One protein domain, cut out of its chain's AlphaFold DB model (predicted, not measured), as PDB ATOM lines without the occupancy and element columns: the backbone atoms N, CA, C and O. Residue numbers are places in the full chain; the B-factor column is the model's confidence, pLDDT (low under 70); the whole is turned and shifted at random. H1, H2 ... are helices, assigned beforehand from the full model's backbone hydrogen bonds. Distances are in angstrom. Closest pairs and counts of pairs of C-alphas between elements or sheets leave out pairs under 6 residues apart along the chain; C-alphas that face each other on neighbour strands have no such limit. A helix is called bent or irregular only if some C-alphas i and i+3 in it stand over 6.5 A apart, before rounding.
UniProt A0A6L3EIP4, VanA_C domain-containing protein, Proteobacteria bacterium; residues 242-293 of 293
ATOM      1  N   TRP A 242     -22.022  13.557 -25.358       91.56
ATOM      2  CA  TRP A 242     -20.751  12.936 -24.962       91.56
ATOM      3  C   TRP A 242     -19.802  12.670 -26.130       91.56
ATOM      4  O   TRP A 242     -18.608  12.456 -25.921       91.56
ATOM      5  N   ARG A 243     -20.310  12.671 -27.364       93.75
ATOM      6  CA  ARG A 243     -19.526  12.333 -28.551       93.75
ATOM      7  C   ARG A 243     -18.507  13.425 -28.866       93.75
ATOM      8  O   ARG A 243     -18.877  14.584 -29.008       93.75
ATOM      9  N   ILE A 244     -17.248  13.038 -29.053       94.62
ATOM     10  CA  ILE A 244     -16.195  13.929 -29.554       94.62
ATOM     11  C   ILE A 244     -16.518  14.340 -30.996       94.62
ATOM     12  O   ILE A 244     -16.839  13.493 -31.834       94.62
ATOM     13  N   ASP A 245     -16.401  15.633 -31.288       94.81
ATOM     14  CA  ASP A 245     -16.358  16.127 -32.661       94.81
ATOM     15  C   ASP A 245     -14.949  15.894 -33.215       94.81
ATOM     16  O   ASP A 245     -14.032  16.693 -33.011       94.81
ATOM     17  N   ILE A 246     -14.767  14.742 -33.864       91.62
ATOM     18  CA  ILE A 246     -13.460  14.313 -34.367       91.62
ATOM     19  C   ILE A 246     -12.914  15.272 -35.429       91.62
ATOM     20  O   ILE A 246     -11.718  15.536 -35.441       91.62
ATOM     21  N   ASN A 247     -13.787  15.866 -36.249       91.62
ATOM     22  CA  ASN A 247     -13.376  16.788 -37.302       91.62
ATOM     23  C   ASN A 247     -12.852  18.088 -36.682       91.62
ATOM     24  O   ASN A 247     -11.750  18.524 -37.005       91.62
ATOM     25  N   ALA A 248     -13.602  18.669 -35.737       94.50
ATOM     26  CA  ALA A 248     -13.167  19.869 -35.023       94.50
ATOM     27  C   ALA A 248     -11.903  19.617 -34.179       94.50
ATOM     28  O   ALA A 248     -11.051  20.499 -34.042       94.50
ATOM     29  N   PHE A 249     -11.764  18.413 -33.614       94.38
ATOM     30  CA  PHE A 249     -10.563  18.008 -32.892       94.38
ATOM     31  C   PHE A 249      -9.352  17.927 -33.830       94.38
ATOM     32  O   PHE A 249      -8.352  18.592 -33.578       94.38
ATOM     33  N   GLU A 250      -9.432  17.177 -34.930       92.50
ATOM     34  CA  GLU A 250      -8.331  16.985 -35.890       92.50
ATOM     35  C   GLU A 250      -7.958  18.257 -36.665       92.50
ATOM     36  O   GLU A 250      -6.807  18.437 -37.088       92.50
ATOM     37  N   GLU A 251      -8.901  19.185 -36.830       94.06
ATOM     38  CA  GLU A 251      -8.632  20.481 -37.444       94.06
ATOM     39  C   GLU A 251      -7.581  21.274 -36.653       94.06
ATOM     40  O   GLU A 251      -6.748  21.940 -37.271       94.06
ATOM     41  N   ARG A 252      -7.551  21.143 -35.321       94.75
ATOM     42  CA  ARG A 252      -6.755  21.994 -34.416       94.75
ATOM     43  C   ARG A 252      -5.692  21.245 -33.609       94.75
ATOM     44  O   ARG A 252      -4.644  21.804 -33.267       94.75
ATOM     45  N   ASN A 253      -5.951  19.978 -33.292       92.38
ATOM     46  CA  ASN A 253      -5.073  19.147 -32.477       92.38
ATOM     47  C   ASN A 253      -3.711  18.961 -33.160       92.38
ATOM     48  O   ASN A 253      -3.630  18.796 -34.377       92.38
ATOM     49  N   ASN A 254      -2.635  18.981 -32.369       86.31
ATOM     50  CA  ASN A 254      -1.244  18.932 -32.842       86.31
ATOM     51  C   ASN A 254      -0.843  20.056 -33.820       86.31
ATOM     52  O   ASN A 254       0.193  19.948 -34.477       86.31
ATOM     53  N   LYS A 255      -1.632  21.132 -33.921       92.19
ATOM     54  CA  LYS A 255      -1.309  22.311 -34.734       92.19
ATOM     55  C   LYS A 255      -1.146  23.536 -33.846       92.19
ATOM     56  O   LYS A 255      -0.023  23.925 -33.544       92.19
ATOM     57  N   ASP A 256      -2.257  24.108 -33.397       92.81
ATOM     58  CA  ASP A 256      -2.288  25.347 -32.613       92.81
ATOM     59  C   ASP A 256      -2.957  25.182 -31.243       92.81
ATOM     60  O   ASP A 256      -2.902  26.094 -30.419       92.81
ATOM     61  N   THR A 257      -3.556  24.017 -30.983       94.50
ATOM     62  CA  THR A 257      -4.369  23.782 -29.793       94.50
ATOM     63  C   THR A 257      -3.999  22.462 -29.122       94.50
ATOM     64  O   THR A 257      -3.931  21.413 -29.762       94.50
ATOM     65  N   ALA A 258      -3.803  22.520 -27.803       92.94
ATOM     66  CA  ALA A 258      -3.788  21.352 -26.930       92.94
ATOM     67  C   ALA A 258      -5.119  21.267 -26.175       92.94
ATOM     68  O   ALA A 258      -5.550  22.244 -25.556       92.94
ATOM     69  N   PHE A 259      -5.750  20.095 -26.210       95.00
ATOM     70  CA  PHE A 259      -7.040  19.855 -25.570       95.00
ATOM     71  C   PHE A 259      -6.893  19.114 -24.242       95.00
ATOM     72  O   PHE A 259      -5.983  18.307 -24.045       95.00
ATOM     73  N   ALA A 260      -7.828  19.365 -23.335       94.50
ATOM     74  CA  ALA A 260      -7.995  18.624 -22.098       94.50
ATOM     75  C   ALA A 260      -9.230  17.717 -22.168       94.50
ATOM     76  O   ALA A 260     -10.251  18.066 -22.763       94.50
ATOM     77  N   ILE A 261      -9.139  16.572 -21.492       93.25
ATOM     78  CA  ILE A 261     -10.270  15.660 -21.290       93.25
ATOM     79  C   ILE A 261     -11.363  16.396 -20.484       93.25
ATOM     80  O   ILE A 261     -11.019  17.131 -19.544       93.25
ATOM     81  N   PRO A 262     -12.659  16.215 -20.813       92.62
ATOM     82  CA  PRO A 262     -13.757  16.758 -20.020       92.62
ATOM     83  C   PRO A 262     -13.679  16.262 -18.575       92.62
ATOM     84  O   PRO A 262     -13.257  15.135 -18.317       92.62
ATOM     85  N   CYS A 263     -14.078  17.095 -17.615       91.31
ATOM     86  CA  CYS A 263     -14.110  16.686 -16.214       91.31
ATOM     87  C   CYS A 263     -15.216  17.411 -15.436       91.31
ATOM     88  O   CYS A 263     -15.564  18.544 -15.786       91.31
ATOM     89  N   PRO A 264     -15.735  16.818 -14.342       91.38
ATOM     90  CA  PRO A 264     -16.827  17.420 -13.573       91.38
ATOM     91  C   PRO A 264     -16.511  18.827 -13.052       91.38
ATOM     92  O   PRO A 264     -17.393  19.681 -12.979       91.38
ATOM     93  N   GLY A 265     -15.238  19.114 -12.753       91.44
ATOM     94  CA  GLY A 265     -14.798  20.431 -12.285       91.44
ATOM     95  C   GLY A 265     -15.055  21.565 -13.284       91.44
ATOM     96  O   GLY A 265     -15.311  22.694 -12.864       91.44
ATOM     97  N   ARG A 266     -15.066  21.285 -14.596       90.94
ATOM     98  CA  ARG A 266     -15.376  22.281 -15.641       90.94
ATOM     99  C   ARG A 266     -16.836  22.742 -15.621       90.94
ATOM    100  O   ARG A 266     -17.143  23.797 -16.162       90.94
ATOM    101  N   ARG A 267     -17.726  22.000 -14.953       87.50
ATOM    102  CA  ARG A 267     -19.149  22.354 -14.807       87.50
ATOM    103  C   ARG A 267     -19.392  23.383 -13.704       87.50
ATOM    104  O   ARG A 267     -20.396  24.086 -13.733       87.50
ATOM    105  N   THR A 268     -18.492  23.460 -12.723       90.31
ATOM    106  CA  THR A 268     -18.640  24.313 -11.531       90.31
ATOM    107  C   THR A 268     -17.574  25.401 -11.422       90.31
ATOM    108  O   THR A 268     -17.707  26.300 -10.594       90.31
ATOM    109  N   SER A 269     -16.529  25.358 -12.254       89.88
ATOM    110  CA  SER A 269     -15.428  26.324 -12.242       89.88
ATOM    111  C   SER A 269     -14.960  26.691 -13.655       89.88
ATOM    112  O   SER A 269     -15.014  25.871 -14.571       89.88
ATOM    113  N   GLY A 270     -14.503  27.937 -13.827       89.12
ATOM    114  CA  GLY A 270     -14.008  28.489 -15.097       89.12
ATOM    115  C   GLY A 270     -12.506  28.810 -15.086       89.12
ATOM    116  O   GLY A 270     -11.785  28.392 -14.186       89.12
ATOM    117  N   ASN A 271     -12.047  29.599 -16.067       90.75
ATOM    118  CA  ASN A 271     -10.644  30.027 -16.242       90.75
ATOM    119  C   ASN A 271      -9.634  28.883 -16.467       90.75
ATOM    120  O   ASN A 271      -8.477  28.967 -16.056       90.75
ATOM    121  N   TRP A 272     -10.063  27.811 -17.131       93.50
ATOM    122  CA  TRP A 272      -9.172  26.727 -17.540       93.50
ATOM    123  C   TRP A 272      -8.222  27.198 -18.642       93.50
ATOM    124  O   TRP A 272      -8.659  27.787 -19.625       93.50
ATOM    125  N   VAL A 273      -6.929  26.910 -18.482       93.12
ATOM    126  CA  VAL A 273      -5.890  27.292 -19.457       93.12
ATOM    127  C   VAL A 273      -6.048  26.526 -20.770       93.12
ATOM    128  O   VAL A 273      -5.892  27.103 -21.839       93.12
ATOM    129  N   LEU A 274      -6.345  25.226 -20.680       94.31
ATOM    130  CA  LEU A 274      -6.560  24.370 -21.843       94.31
ATOM    131  C   LEU A 274      -8.047  24.275 -22.171       94.31
ATOM    132  O   LEU A 274      -8.881  24.050 -21.279       94.31
ATOM    133  N   GLU A 275      -8.349  24.382 -23.459       93.81
ATOM    134  CA  GLU A 275      -9.677  24.124 -24.000       93.81
ATOM    135  C   GLU A 275     -10.074  22.667 -23.763       93.81
ATOM    136  O   GLU A 275      -9.242  21.759 -23.736       93.81
ATOM    137  N   GLU A 276     -11.363  22.443 -23.546       94.69
ATOM    138  CA  GLU A 276     -11.906  21.092 -23.517       94.69
ATOM    139  C   GLU A 276     -11.962  20.529 -24.940       94.69
ATOM    140  O   GLU A 276     -12.199  21.279 -25.888       94.69
ATOM    141  N   ILE A 277     -11.743  19.220 -25.093       95.75
ATOM    142  CA  ILE A 277     -11.931  18.541 -26.380       95.75
ATOM    143  C   ILE A 277     -13.333  18.851 -26.945       95.75
ATOM    144  O   ILE A 277     -14.313  18.795 -26.193       95.75
ATOM    145  N   PRO A 278     -13.466  19.200 -28.239       95.88
ATOM    146  CA  PRO A 278     -14.761  19.555 -28.795       95.88
ATOM    147  C   PRO A 278     -15.696  18.344 -28.779       95.88
ATOM    148  O   PRO A 278     -15.317  17.231 -29.152       95.88
ATOM    149  N   ARG A 279     -16.933  18.570 -28.335       95.75
ATOM    150  CA  ARG A 279     -18.000  17.569 -28.271       95.75
ATOM    151  C   ARG A 279     -19.212  18.047 -29.055       95.75
ATOM    152  O   ARG A 279     -19.528  19.234 -29.052       95.75
ATOM    153  N   ILE A 280     -19.902  17.107 -29.686       96.50
ATOM    154  CA  ILE A 280     -21.165  17.341 -30.379       96.50
ATOM    155  C   ILE A 280     -22.273  17.378 -29.328       96.50
ATOM    156  O   ILE A 280     -22.408  16.446 -28.542       96.50
ATOM    157  N   LYS A 281     -23.086  18.433 -29.327       96.06
ATOM    158  CA  LYS A 281     -24.118  18.715 -28.323       96.06
ATOM    159  C   LYS A 281     -25.236  17.681 -28.289       96.06
ATOM    160  O   LYS A 281     -25.776  17.425 -27.219       96.06
ATOM    161  N   ASN A 282     -25.669  17.203 -29.455       97.06
ATOM    162  CA  ASN A 282     -26.773  16.252 -29.594       97.06
ATOM    163  C   ASN A 282     -26.827  15.615 -30.992       97.06
ATOM    164  O   ASN A 282     -26.097  16.005 -31.911       97.06
ATOM    165  N   ARG A 283     -27.765  14.682 -31.193       94.94
ATOM    166  CA  ARG A 283     -27.983  14.020 -32.484       94.94
ATOM    167  C   ARG A 283     -28.310  14.994 -33.615       94.94
ATOM    168  O   ARG A 283     -27.895  14.782 -34.756       94.94
ATOM    169  N   ALA A 284     -29.081  16.043 -33.334       95.19
ATOM    170  CA  ALA A 284     -29.484  17.013 -34.349       95.19
ATOM    171  C   ALA A 284     -28.287  17.819 -34.878       95.19
ATOM    172  O   ALA A 284     -28.233  18.121 -36.068       95.19
ATOM    173  N   GLU A 285     -27.322  18.145 -34.018       96.06
ATOM    174  CA  GLU A 285     -26.064  18.766 -34.428       96.06
ATOM    175  C   GLU A 285     -25.186  17.793 -35.220       96.06
ATOM    176  O   GLU A 285     -24.734  18.153 -36.306       96.06
ATOM    177  N   ARG A 286     -25.058  16.532 -34.774       94.06
ATOM    178  CA  ARG A 286     -24.336  15.488 -35.525       94.06
ATOM    179  C   ARG A 286     -24.850  15.357 -36.961       94.06
ATOM    180  O   ARG A 286     -24.062  15.360 -37.901       94.06
ATOM    181  N   LYS A 287     -26.178  15.313 -37.141       92.25
ATOM    182  CA  LYS A 287     -26.823  15.250 -38.468       92.25
ATOM    183  C   LYS A 287     -26.433  16.434 -39.360       92.25
ATOM    184  O   LYS A 287     -26.252  16.238 -40.554       92.25
ATOM    185  N   LYS A 288     -26.306  17.645 -38.805       91.88
ATOM    186  CA  LYS A 288     -25.895  18.836 -39.570       91.88
ATOM    187  C   LYS A 288     -24.429  18.765 -39.985       91.88
ATOM    188  O   LYS A 288     -24.133  19.077 -41.130       91.88
ATOM    189  N   ILE A 289     -23.549  18.344 -39.075       89.06
ATOM    190  CA  ILE A 289     -22.113  18.188 -39.348       89.06
ATOM    191  C   ILE A 289     -21.908  17.178 -40.479       89.06
ATOM    192  O   ILE A 289     -21.246  17.483 -41.463       89.06
ATOM    193  N   GLU A 290     -22.544  16.008 -40.392       84.25
ATOM    194  CA  GLU A 290     -22.395  14.954 -41.404       84.25
ATOM    195  C   GLU A 290     -23.072  15.272 -42.749       84.25
ATOM    196  O   GLU A 290     -22.711  14.689 -43.762       84.25
ATOM    197  N   GLN A 291     -24.054  16.177 -42.786       83.06
ATOM    198  CA  GLN A 291     -24.642  16.666 -44.042       83.06
ATOM    199  C   GLN A 291     -23.801  17.756 -44.718       83.06
ATOM    200  O   GLN A 291     -23.998  18.018 -45.904       83.06
ATOM    201  N   ALA A 292     -22.942  18.435 -43.957       76.25
ATOM    202  CA  ALA A 292     -22.079  19.502 -44.451       76.25
ATOM    203  C   ALA A 292     -20.712  18.997 -44.945       76.25
ATOM    204  O   ALA A 292     -20.049  19.725 -45.685       76.25
ATOM    205  N   ALA A 293     -20.305  17.797 -44.519       65.69
ATOM    206  CA  ALA A 293     -19.097  17.091 -44.951       65.69
ATOM    207  C   ALA A 293     -19.310  16.358 -46.286       65.69
ATOM    208  O   ALA A 293     -18.354  16.342 -47.093       65.69
TER     209      ALA A 293
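This is residues 242 to 293 of the 293 residues of the protein "VanA_C domain-containing protein" of Proteobacteria bacterium (UniProt A0A6L3EIP4). The domain is a flat, loose run of long loops with three short helices set apart from one another: H3 at one end of the long axis, H2 near the other end, and H1 between them along that axis. From H1 the chain makes a wide loop out to H2 and back, and residues 269 to 282 then run through the middle of the printed part to H3; a short parallel pairing of residues 259 to 260 with residues 275 to 276 ties the outgoing and returning stretches. The printed part has 52 residues with three named helices, in the order H1, H2, H3, and no named strand. Its class is all helix, though under half of the residues, 21 of 52, are in named elements. The whole is loose, with a radius of gyration of the C-alphas of 12.4 A, and spans 34 by 26 by 13 A.

H3, the longest helix, holds residues 283 to 292 and is 14.4 A from first to last C-alpha, from C-alpha 283 at (-27.983, 14.020, -32.484) to C-alpha 292 at (-22.079, 19.502, -44.451). H1 holds residues 246 to 252, 10.2 A long, and begins with C-alpha 246 at (-13.460, 14.313, -34.367). H2 holds four residues, 265 to 268, and is 5.5 A long, with C-alpha 265 at (-14.798, 20.431, -12.285). No helix is bent or irregular.

H3 touches no helix. It is apart from H1 and apart from H2, with no C-alpha of the one within 8 A of the other. H1 and H2 are apart as well. The centre of H3 is at (-25.181, 16.868, -38.407), that of H1 at (-10.612, 18.348, -35.333) and that of H2 at (-16.991, 22.345, -13.566). In H3 every O i to N i+4 pair is within hydrogen-bond range, and in H1 2 of 3 are; H2 is too short for such a pair, but its one O i to N i+3 pair is within range.

The two C-alphas farthest apart are those of Ser 269 and Gln 291, at 34.5 A. The C-alphas of Trp 242 and Ala 293, the first and last printed, are 20.5 A apart. Both links are long: 12 residues from H1 to H2 and 14 from H2 to H3. The C-alphas of residues 253 to 264 lie 8 to 15 A from the mean of all C-alphas, and those of residues 269 to 282 lie 0 to 18 A from it. The printed part has no cut and ends at residue 293, the chain's last residue. The mean pLDDT of the printed part is 91.9, and one residue, Ala 293, is under 70.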